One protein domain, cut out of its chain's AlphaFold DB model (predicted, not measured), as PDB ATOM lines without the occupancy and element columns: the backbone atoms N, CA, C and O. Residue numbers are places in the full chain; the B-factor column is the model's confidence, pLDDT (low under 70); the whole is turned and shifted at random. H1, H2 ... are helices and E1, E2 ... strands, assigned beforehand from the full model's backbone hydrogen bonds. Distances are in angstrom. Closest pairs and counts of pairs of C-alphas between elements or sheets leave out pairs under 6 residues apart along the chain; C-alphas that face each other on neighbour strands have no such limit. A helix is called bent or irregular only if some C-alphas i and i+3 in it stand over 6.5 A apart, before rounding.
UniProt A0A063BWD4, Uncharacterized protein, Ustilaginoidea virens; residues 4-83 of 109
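Overview. This is residues 4 to 83 of the 109 residues of an uncharacterized protein of Ustilaginoidea virens (UniProt A0A063BWD4). Picture a small head with a long arm: the head is a three-stranded antiparallel sheet, E1, E2 and E3, with residues 31 to 43 of H2 packed over one face, and the arm is H1 followed by the first turns of H2, with residues 4 to 29 sticking out free of the head. H2 thus belongs to both, and no named helix covers the other face of the sheet. The printed part has 80 residues with two named helices and three named strands, in the order H1, H2, E1, E2, E3; the sheet's order is E1, E2, E3, and the class is mixed, helices and strands. The whole is extended, with a radius of gyration of the C-alphas of 20.2 A, and the C-alphas span 70 by 24 by 19 A, the arm making much of the length.

Along the chain. Find C-alpha 4 at (71.588, 142.263, 174.041); here the printed part begins, and from here H1 takes residues 4 to 19, 22.4 A from first to last C-alpha. Look near residue 13 for a kink of 29 degrees; H1 is irregular, but only just, with C-alphas 13 and 16 at 6.7 A. After three residues comes H2, residues 23 to 45, the longest helix, which runs 32.8 A from C-alpha 23 at (85.062, 164.661, 188.029) to C-alpha 45. Read on to residues 52 to 56 for E1, 14.0 A long, then to residues 64 to 70 for E2, 19.6 A long. E3 takes residues 76 to 82 over 20.0 A and ends at C-alpha 82, (93.488, 183.602, 191.876).

Arrangement. Begin with the sheet, a meander, in which each strand is the antiparallel neighbour of the one before; E2 is its inner strand, and E1 and E3 are its edge strands. E1 and E2 form a hairpin, with 158 degrees between their directions; look at N 53 and O 68, within hydrogen-bond range at 2.9 A, and at N 66 and O 55 at 2.8 A. E2 and E3 form a second hairpin, with 160 degrees between their directions, and there N 67 and O 79 are within hydrogen-bond range at 2.8 A. H2 is on one face of this sheet, two layers in all, a helix over a sheet, at a height over the sheet of 8.6 A. It lies over E1 and E2 and runs along the strands, at 24 degrees to E1 on the local plane. The closest C-alphas of H2 and E1 are those of Leu 35 and Ala 55, 7.2 A apart; those of H2 and E2 are Leu 35 and Ile 65, 7.3 A apart. H1 is not on the sheet, and it is apart from E1, E2, E3 and H2. In H2 every O i to N i+4 pair is within hydrogen-bond range, and in H1 10 of 12 are.

Size, cuts and confidence. The two C-alphas farthest apart are those of Leu 4 and Asp 73, at 71.0 A. Without residues 4 to 29, the body of 54 residues spans 33 by 23 by 14 A, with a radius of gyration of 11.6 A. The printed part has no cut, and no link is long: H1 to H2 and E2 to E3 are tight, H2 to E1 and E1 to E2 short. In the B-factor column the mean pLDDT of the printed part is 75.0; find values under 70 at residues 4 to 23, 45 to 49 and 61, while H1 has a mean of 55.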
ATOM      1  N   LEU A   4      71.645 141.359 172.883       53.66
ATOM      2  CA  LEU A   4      71.588 142.263 174.041       53.66
ATOM      3  C   LEU A   4      72.573 141.871 175.155       53.66
ATOM      4  O   LEU A   4      73.141 142.735 175.813       53.66
ATOM      5  N   ARG A   5      72.820 140.568 175.346       57.12
ATOM      6  CA  ARG A   5      73.718 140.047 176.392       57.12
ATOM      7  C   ARG A   5      75.184 140.506 176.257       57.12
ATOM      8  O   ARG A   5      75.736 140.911 177.276       57.12
ATOM      9  N   PRO A   6      75.822 140.504 175.067       56.56
ATOM     10  CA  PRO A   6      77.204 140.974 174.943       56.56
ATOM     11  C   PRO A   6      77.348 142.493 175.121       56.56
ATOM     12  O   PRO A   6      78.355 142.936 175.661       56.56
ATOM     13  N   ILE A   7      76.339 143.294 174.747       59.47
ATOM     14  CA  ILE A   7      76.359 144.754 174.955       59.47
ATOM     15  C   ILE A   7      76.288 145.084 176.451       59.47
ATOM     16  O   ILE A   7      77.040 145.926 176.933       59.47
ATOM     17  N   ILE A   8      75.432 144.382 177.200       60.00
ATOM     18  CA  ILE A   8      75.316 144.550 178.655       60.00
ATOM     19  C   ILE A   8      76.608 144.109 179.359       60.00
ATOM     20  O   ILE A   8      77.068 144.788 180.272       60.00
ATOM     21  N   ALA A   9      77.231 143.015 178.909       59.41
ATOM     22  CA  ALA A   9      78.512 142.559 179.446       59.41
ATOM     23  C   ALA A   9      79.654 143.555 179.171       59.41
ATOM     24  O   ALA A   9      80.473 143.799 180.052       59.41
ATOM     25  N   LEU A  10      79.681 144.177 177.985       53.00
ATOM     26  CA  LEU A  10      80.657 145.215 177.641       53.00
ATOM     27  C   LEU A  10      80.432 146.506 178.449       53.00
ATOM     28  O   LEU A  10      81.395 147.112 178.913       53.00
ATOM     29  N   ALA A  11      79.175 146.899 178.671       57.50
ATOM     30  CA  ALA A  11      78.824 148.046 179.510       57.50
ATOM     31  C   ALA A  11      79.202 147.825 180.988       57.50
ATOM     32  O   ALA A  11      79.742 148.728 181.620       57.50
ATOM     33  N   ALA A  12      78.992 146.618 181.521       59.59
ATOM     34  CA  ALA A  12      79.406 146.254 182.878       59.59
ATOM     35  C   ALA A  12      80.936 146.218 183.046       59.59
ATOM     36  O   ALA A  12      81.440 146.524 184.121       59.59
ATOM     37  N   LEU A  13      81.680 145.882 181.984       53.56
ATOM     38  CA  LEU A  13      83.147 145.887 181.994       53.56
ATOM     39  C   LEU A  13      83.737 147.307 181.923       53.56
ATOM     40  O   LEU A  13      84.825 147.550 182.439       53.56
ATOM     41  N   LEU A  14      83.029 148.236 181.274       52.62
ATOM     42  CA  LEU A  14      83.434 149.638 181.136       52.62
ATOM     43  C   LEU A  14      83.007 150.505 182.328       52.62
ATOM     44  O   LEU A  14      83.667 151.504 182.600       52.62
ATOM     45  N   ALA A  15      81.954 150.123 183.056       54.31
ATOM     46  CA  ALA A  15      81.473 150.829 184.244       54.31
ATOM     47  C   ALA A  15      82.575 151.148 185.283       54.31
ATOM     48  O   ALA A  15      82.711 152.323 185.617       54.31
ATOM     49  N   PRO A  16      83.434 150.199 185.718       54.06
ATOM     50  CA  PRO A  16      84.492 150.501 186.688       54.06
ATOM     51  C   PRO A  16      85.600 151.409 186.126       54.06
ATOM     52  O   PRO A  16      86.259 152.110 186.887       54.06
ATOM     53  N   LEU A  17      85.808 151.434 184.803       50.53
ATOM     54  CA  LEU A  17      86.776 152.337 184.163       50.53
ATOM     55  C   LEU A  17      86.229 153.771 184.045       50.53
ATOM     56  O   LEU A  17      86.996 154.731 184.064       50.53
ATOM     57  N   VAL A  18      84.906 153.902 183.910       53.41
ATOM     58  CA  VAL A  18      84.184 155.183 183.869       53.41
ATOM     59  C   VAL A  18      83.971 155.742 185.282       53.41
ATOM     60  O   VAL A  18      84.035 156.955 185.463       53.41
ATOM     61  N   GLU A  19      83.790 154.883 186.291       52.34
ATOM     62  CA  GLU A  19      83.718 155.279 187.706       52.34
ATOM     63  C   GLU A  19      85.071 155.718 188.284       52.34
ATOM     64  O   GLU A  19      85.084 156.550 189.178       52.34
ATOM     65  N   ALA A  20      86.201 155.232 187.759       53.78
ATOM     66  CA  ALA A  20      87.549 155.594 188.228       53.78
ATOM     67  C   ALA A  20      88.079 156.949 187.705       53.78
ATOM     68  O   ALA A  20      89.227 157.320 187.946       53.78
ATOM     69  N   LEU A  21      87.271 157.671 186.928       55.84
ATOM     70  CA  LEU A  21      87.545 159.032 186.469       55.84
ATOM     71  C   LEU A  21      86.378 159.913 186.894       55.84
ATOM     72  O   LEU A  21      85.698 160.540 186.077       55.84
ATOM     73  N   THR A  22      86.125 159.951 188.200       69.31
ATOM     74  CA  THR A  22      85.149 160.904 188.715       69.31
ATOM     75  C   THR A  22      85.653 162.326 188.459       69.31
ATOM     76  O   THR A  22      86.849 162.629 188.531       69.31
ATOM     77  N   ALA A  23      84.729 163.243 188.164       69.44
ATOM     78  CA  ALA A  23      85.062 164.661 188.029       69.44
ATOM     79  C   ALA A  23      85.765 165.205 189.291       69.44
ATOM     80  O   ALA A  23      86.586 166.117 189.188       69.44
ATOM     81  N   ASP A  24      85.489 164.610 190.455       75.62
ATOM     82  CA  ASP A  24      86.112 164.947 191.732       75.62
ATOM     83  C   ASP A  24      87.568 164.485 191.827       75.62
ATOM     84  O   ASP A  24      88.414 165.269 192.253       75.62
ATOM     85  N   GLU A  25      87.918 163.281 191.369       77.62
ATOM     86  CA  GLU A  25      89.319 162.833 191.319       77.62
ATOM     87  C   GLU A  25      90.158 163.705 190.386       77.62
ATOM     88  O   GLU A  25      91.251 164.151 190.752       77.62
ATOM     89  N   VAL A  26      89.622 164.028 189.203       77.38
ATOM     90  CA  VAL A  26      90.285 164.929 188.250       77.38
ATOM     91  C   VAL A  26      90.441 166.326 188.854       77.38
ATOM     92  O   VAL A  26      91.514 166.929 188.767       77.38
ATOM     93  N   ARG A  27      89.399 166.845 189.512       77.00
ATOM     94  CA  ARG A  27      89.439 168.140 190.199       77.00
ATOM     95  C   ARG A  27      90.483 168.153 191.313       77.00
ATOM     96  O   ARG A  27      91.277 169.093 191.372       77.00
ATOM     97  N   ASN A  28      90.520 167.116 192.142       81.00
ATOM     98  CA  ASN A  28      91.470 166.979 193.240       81.00
ATOM     99  C   ASN A  28      92.912 166.918 192.719       81.00
ATOM    100  O   ASN A  28      93.789 167.593 193.257       81.00
ATOM    101  N   ALA A  29      93.156 166.185 191.628       80.62
ATOM    102  CA  ALA A  29      94.465 166.119 190.980       80.62
ATOM    103  C   ALA A  29      94.902 167.471 190.379       80.62
ATOM    104  O   ALA A  29      96.067 167.864 190.483       80.62
ATOM    105  N   ILE A  30      93.976 168.216 189.767       81.25
ATOM    106  CA  ILE A  30      94.256 169.558 189.234       81.25
ATOM    107  C   ILE A  30      94.597 170.523 190.375       81.25
ATOM    108  O   ILE A  30      95.603 171.237 190.301       81.25
ATOM    109  N   GLN A  31      93.790 170.518 191.437       83.75
ATOM    110  CA  GLN A  31      93.985 171.370 192.606       83.75
ATOM    111  C   GLN A  31      95.302 171.054 193.319       83.75
ATOM    112  O   GLN A  31      96.066 171.976 193.619       83.75
ATOM    113  N   SER A  32      95.626 169.777 193.531       83.69
ATOM    114  CA  SER A  32      96.882 169.382 194.177       83.69
ATOM    115  C   SER A  32      98.104 169.820 193.362       83.69
ATOM    116  O   SER A  32      99.037 170.405 193.913       83.69
ATOM    117  N   ASN A  33      98.070 169.656 192.034       84.81
ATOM    118  CA  ASN A  33      99.146 170.099 191.144       84.81
ATOM    119  C   ASN A  33      99.325 171.625 191.188       84.81
ATOM    120  O   ASN A  33     100.441 172.140 191.270       84.81
ATOM    121  N   GLN A  34      98.221 172.369 191.174       84.12
ATOM    122  CA  GLN A  34      98.251 173.829 191.264       84.12
ATOM    123  C   GLN A  34      98.788 174.323 192.607       84.12
ATOM    124  O   GLN A  34      99.582 175.263 192.619       84.12
ATOM    125  N   LEU A  35      98.409 173.674 193.711       86.62
ATOM    126  CA  LEU A  35      98.928 173.994 195.038       86.62
ATOM    127  C   LEU A  35     100.432 173.712 195.127       86.62
ATOM    128  O   LEU A  35     101.187 174.559 195.591       86.62
ATOM    129  N   ALA A  36     100.896 172.581 194.590       85.50
ATOM    130  CA  ALA A  36     102.320 172.250 194.556       85.50
ATOM    131  C   ALA A  36     103.138 173.279 193.750       85.50
ATOM    132  O   ALA A  36     104.204 173.726 194.188       85.50
ATOM    133  N   ARG A  37     102.622 173.712 192.589       82.25
ATOM    134  CA  ARG A  37     103.244 174.776 191.779       82.25
ATOM    135  C   ARG A  37     103.267 176.106 192.517       82.25
ATOM    136  O   ARG A  37     104.287 176.787 192.496       82.25
ATOM    137  N   PHE A  38     102.161 176.464 193.164       84.56
ATOM    138  CA  PHE A  38     102.075 177.672 193.973       84.56
ATOM    139  C   PHE A  38     103.114 177.652 195.098       84.56
ATOM    140  O   PHE A  38     103.895 178.592 195.218       84.56
ATOM    141  N   ASN A  39     103.210 176.544 195.835       84.06
ATOM    142  CA  ASN A  39     104.186 176.386 196.910       84.06
ATOM    143  C   ASN A  39     105.626 176.492 196.399       84.06
ATOM    144  O   ASN A  39     106.455 177.159 197.011       84.06
ATOM    145  N   SER A  40     105.910 175.910 195.232       83.12
ATOM    146  CA  SER A  40     107.222 176.014 194.581       83.12
ATOM    147  C   SER A  40     107.573 177.451 194.184       83.12
ATOM    148  O   SER A  40     108.733 177.848 194.273       83.12
ATOM    149  N   LEU A  41     106.592 178.239 193.735       80.88
ATOM    150  CA  LEU A  41     106.788 179.657 193.422       80.88
ATOM    151  C   LEU A  41     106.999 180.480 194.695       80.88
ATOM    152  O   LEU A  41     107.932 181.273 194.747       80.88
ATOM    153  N   MET A  42     106.192 180.253 195.730       77.81
ATOM    154  CA  MET A  42     106.308 180.954 197.010       77.81
ATOM    155  C   MET A  42     107.634 180.669 197.715       77.81
ATOM    156  O   MET A  42     108.239 181.588 198.261       77.81
ATOM    157  N   ALA A  43     108.138 179.434 197.631       76.19
ATOM    158  CA  ALA A  43     109.458 179.077 198.148       76.19
ATOM    159  C   ALA A  43     110.590 179.881 197.480       76.19
ATOM    160  O   ALA A  43     111.554 180.241 198.144       76.19
ATOM    161  N   ARG A  44     110.466 180.207 196.184       71.94
ATOM    162  CA  ARG A  44     111.454 181.029 195.452       71.94
ATOM    163  C   ARG A  44     111.359 182.517 195.767       71.94
ATOM    164  O   ARG A  44     112.333 183.232 195.582       71.94
ATOM    165  N   VAL A  45     110.176 182.983 196.157       69.56
ATOM    166  CA  VAL A  45     109.923 184.398 196.466       69.56
ATOM    167  C   VAL A  45     110.349 184.740 197.898       69.56
ATOM    168  O   VAL A  45     110.378 185.917 198.225       69.56
ATOM    169  N   GLU A  46     110.725 183.737 198.705       59.22
ATOM    170  CA  GLU A  46     111.250 183.869 200.069       59.22
ATOM    171  C   GLU A  46     110.458 184.912 200.873       59.22
ATOM    172  O   GLU A  46     110.855 186.067 201.009       59.22
ATOM    173  N   VAL A  47     109.284 184.524 201.386       63.22
ATOM    174  CA  VAL A  47     108.454 185.418 202.213       63.22
ATOM    175  C   VAL A  47     109.129 185.632 203.568       63.22
ATOM    176  O   VAL A  47     108.741 185.038 204.568       63.22
ATOM    177  N   HIS A  48     110.170 186.464 203.592       62.22
ATOM    178  CA  HIS A  48     110.819 187.037 204.772       62.22
ATOM    179  C   HIS A  48     111.109 186.051 205.926       62.22
ATOM    180  O   HIS A  48     111.043 186.444 207.087       62.22
ATOM    181  N   HIS A  49     111.400 184.777 205.629       67.88
ATOM    182  CA  HIS A  49     111.570 183.694 206.616       67.88
ATOM    183  C   HIS A  49     110.382 183.486 207.578       67.88
ATOM    184  O   HIS A  49     110.536 182.882 208.638       67.88
ATOM    185  N   LEU A  50     109.193 183.978 207.229       76.62
ATOM    186  CA  LEU A  50     107.997 183.809 208.045       76.62
ATOM    187  C   LEU A  50     107.328 182.466 207.733       76.62
ATOM    188  O   LEU A  50     107.240 182.095 206.558       76.62
ATOM    189  N   PRO A  51     106.824 181.742 208.748       80.38
ATOM    190  CA  PRO A  51     106.045 180.540 208.509       80.38
ATOM    191  C   PRO A  51     104.760 180.904 207.762       80.38
ATOM    192  O   PRO A  51     104.044 181.849 208.114       80.38
ATOM    193  N   TRP A  52     104.480 180.146 206.706       84.44
ATOM    194  CA  TRP A  52     103.294 180.316 205.886       84.44
ATOM    195  C   TRP A  52     102.711 178.965 205.484       84.44
ATOM    196  O   TRP A  52     103.431 177.983 205.316       84.44
ATOM    197  N   GLU A  53     101.399 178.947 205.293       86.88
ATOM    198  CA  GLU A  53     100.640 177.800 204.810       86.88
ATOM    199  C   GLU A  53      99.727 178.239 203.667       86.88
ATOM    200  O   GLU A  53      99.287 179.389 203.612       86.88
ATOM    201  N   ALA A  54      99.443 177.336 202.731       88.62
ATOM    202  CA  ALA A  54      98.560 177.613 201.608       88.62
ATOM    203  C   ALA A  54      97.549 176.485 201.415       88.62
ATOM    204  O   ALA A  54      97.907 175.307 201.461       88.62
ATOM    205  N   ALA A  55      96.295 176.847 201.154       88.38
ATOM    206  CA  ALA A  55      95.211 175.899 200.932       88.38
ATOM    207  C   ALA A  55      94.245 176.394 199.852       88.38
ATOM    208  O   ALA A  55      94.109 177.594 199.609       88.38
ATOM    209  N   HIS A  56      93.546 175.461 199.206       88.06
ATOM    210  CA  HIS A  56      92.442 175.808 198.312       88.06
ATOM    211  C   HIS A  56      91.233 176.286 199.106       88.06
ATOM    212  O   HIS A  56      90.880 175.710 200.134       88.06
ATOM    213  N   VAL A  57      90.558 177.311 198.592       86.38
ATOM    214  CA  VAL A  57      89.310 177.795 199.185       86.38
ATOM    215  C   VAL A  57      88.156 176.915 198.704       86.38
ATOM    216  O   VAL A  57      87.733 176.989 197.547       86.38
ATOM    217  N   ALA A  58      87.638 176.075 199.601       80.69
ATOM    218  CA  ALA A  58      86.460 175.257 199.328       80.69
ATOM    219  C   ALA A  58      85.244 176.143 199.001       80.69
ATOM    220  O   ALA A  58      85.031 177.185 199.617       80.69
ATOM    221  N   GLY A  59      84.453 175.741 198.005       75.00
ATOM    222  CA  GLY A  59      83.248 176.475 197.594       75.00
ATOM    223  C   GLY A  59      83.495 177.754 196.782       75.00
ATOM    224  O   GLY A  59      82.532 178.370 196.329       75.00
ATOM    225  N   ALA A  60      84.748 178.148 196.531       74.94
ATOM    226  CA  ALA A  60      85.030 179.238 195.606       74.94
ATOM    227  C   ALA A  60      84.652 178.832 194.168       74.94
ATOM    228  O   ALA A  60      85.052 177.780 193.670       74.94
ATOM    229  N   THR A  61      83.908 179.695 193.470       69.25
ATOM    230  CA  THR A  61      83.551 179.512 192.047       69.25
ATOM    231  C   THR A  61      84.763 179.562 191.122       69.25
ATOM    232  O   THR A  61      84.705 179.108 189.981       69.25
ATOM    233  N   ARG A  62      85.871 180.126 191.601       72.94
ATOM    234  CA  ARG A  62      87.151 180.184 190.902       72.94
ATOM    235  C   ARG A  62      88.190 179.411 191.690       72.94
ATOM    236  O   ARG A  62      88.090 179.268 192.903       72.94
ATOM    237  N   ASN A  63      89.222 178.967 190.990       78.75
ATOM    238  CA  ASN A  63      90.343 178.297 191.613       78.75
ATOM    239  C   ASN A  63      91.190 179.308 192.402       78.75
ATOM    240  O   ASN A  63      91.944 180.093 191.819       78.75
ATOM    241  N   VAL A  64      90.988 179.341 193.716       84.69
ATOM    242  CA  VAL A  64      91.592 180.315 194.626       84.69
ATOM    243  C   VAL A  64      92.426 179.572 195.656       84.69
ATOM    244  O   VAL A  64      91.921 178.683 196.342       84.69
ATOM    245  N   ILE A  65      93.687 179.977 195.776       86.62
ATOM    246  CA  ILE A  65      94.572 179.558 196.860       86.62
ATOM    247  C   ILE A  65      94.627 180.687 197.877       86.62
ATOM    248  O   ILE A  65      94.908 181.833 197.532       86.62
ATOM    249  N   ARG A  66      94.381 180.351 199.133       89.38
ATOM    250  CA  ARG A  66      94.541 181.245 200.269       89.38
ATOM    251  C   ARG A  66      95.865 180.952 200.947       89.38
ATOM    252  O   ARG A  66      96.153 179.798 201.250       89.38
ATOM    253  N   VAL A  67      96.648 181.998 201.182       88.38
ATOM    254  CA  VAL A  67      97.884 181.934 201.961       88.38
ATOM    255  C   VAL A  67      97.642 182.527 203.330       88.38
ATOM    256  O   VAL A  67      97.132 183.644 203.433       88.38
ATOM    257  N   HIS A  68      98.063 181.797 204.350       88.25
ATOM    258  CA  HIS A  68      98.122 182.220 205.736       88.25
ATOM    259  C   HIS A  68      99.586 182.437 206.110       88.25
ATOM    260  O   HIS A  68     100.404 181.545 205.920       88.25
ATOM    261  N   VAL A  69      99.929 183.618 206.613       86.56
ATOM    262  CA  VAL A  69     101.264 183.936 207.131       86.56
ATOM    263  C   VAL A  69     101.125 184.245 208.610       86.56
ATOM    264  O   VAL A  69     100.360 185.140 208.974       86.56
ATOM    265  N   THR A  70     101.885 183.543 209.442       84.06
ATOM    266  CA  THR A  70     101.908 183.773 210.887       84.06
ATOM    267  C   THR A  70     103.215 184.460 211.242       84.06
ATOM    268  O   THR A  70     104.299 183.951 210.967       84.06
ATOM    269  N   ARG A  71     103.140 185.650 211.830       83.38
ATOM    270  CA  ARG A  71     104.324 186.321 212.368       83.38
ATOM    271  C   ARG A  71     104.761 185.689 213.684       83.38
ATOM    272  O   ARG A  71     103.976 185.053 214.377       83.38
ATOM    273  N   LEU A  72     106.021 185.930 214.050       82.12
ATOM    274  CA  LEU A  72     106.594 185.490 215.328       82.12
ATOM    275  C   LEU A  72     105.861 186.079 216.545       82.12
ATOM    276  O   LEU A  72     105.864 185.474 217.608       82.12
ATOM    277  N   ASP A  73     105.215 187.234 216.377       86.69
ATOM    278  CA  ASP A  73     104.376 187.882 217.391       86.69
ATOM    279  C   ASP A  73     102.952 187.292 217.484       86.69
ATOM    280  O   ASP A  73     102.137 187.766 218.272       86.69
ATOM    281  N   GLY A  74     102.642 186.262 216.687       82.69
ATOM    282  CA  GLY A  74     101.331 185.617 216.632       82.69
ATOM    283  C   GLY A  74     100.328 186.287 215.691       82.69
ATOM    284  O   GLY A  74      99.229 185.759 215.507       82.69
ATOM    285  N   THR A  75     100.675 187.409 215.051       87.06
ATOM    286  CA  THR A  75      99.782 188.086 214.100       87.06
ATOM    287  C   THR A  75      99.610 187.251 212.834       87.06
ATOM    288  O   THR A  75     100.592 186.831 212.218       87.06
ATOM    289  N   GLN A  76      98.364 187.050 212.403       88.19
ATOM    290  CA  GLN A  76      98.040 186.279 211.205       88.19
ATOM    291  C   GLN A  76      97.603 187.188 210.057       88.19
ATOM    292  O   GLN A  76      96.726 188.038 210.211       88.19
ATOM    293  N   TYR A  77      98.178 186.964 208.878       86.50
ATOM    294  CA  TYR A  77      97.787 187.623 207.637       86.50
ATOM    295  C   TYR A  77      97.262 186.592 206.659       86.50
ATOM    296  O   TYR A  77      97.865 185.540 206.467       86.50
ATOM    297  N   THR A  78      96.149 186.915 206.013       89.50
ATOM    298  CA  THR A  78      95.547 186.049 205.004       89.50
ATOM    299  C   THR A  78      95.478 186.782 203.676       89.50
ATOM    300  O   THR A  78      95.079 187.949 203.631       89.50
ATOM    301  N   ARG A  79      95.860 186.113 202.586       85.44
ATOM    302  CA  ARG A  79      95.744 186.672 201.238       85.44
ATOM    303  C   ARG A  79      95.303 185.626 200.227       85.44
ATOM    304  O   ARG A  79      95.867 184.538 200.164       85.44
ATOM    305  N   ASP A  80      94.336 186.009 199.403       87.94
ATOM    306  CA  ASP A  80      93.763 185.148 198.374       87.94
ATOM    307  C   ASP A  80      94.426 185.413 197.018       87.94
ATOM    308  O   ASP A  80      94.565 186.557 196.573       87.94
ATOM    309  N   PHE A  81      94.816 184.332 196.347       83.25
ATOM    310  CA  PHE A  81      95.445 184.329 195.037       83.25
ATOM    311  C   PHE A  81      94.574 183.560 194.054       83.25
ATOM    312  O   PHE A  81      94.302 182.369 194.213       83.25
ATOM    313  N   LEU A  82      94.158 184.245 192.993       83.94
ATOM    314  CA  LEU A  82      93.488 183.602 191.876       83.94
ATOM    315  C   LEU A  82      94.512 182.790 191.077       83.94
ATOM    316  O   LEU A  82      95.388 183.355 190.416       83.94
ATOM    317  N   VAL A  83      94.356 181.473 191.064       75.00
ATOM    318  CA  VAL A  83      95.169 180.598 190.227       75.00
ATOM    319  C   VAL A  83      94.517 180.518 188.856       75.00
ATOM    320  O   VAL A  83      93.598 179.730 188.615       75.00
TER     321      VAL A  83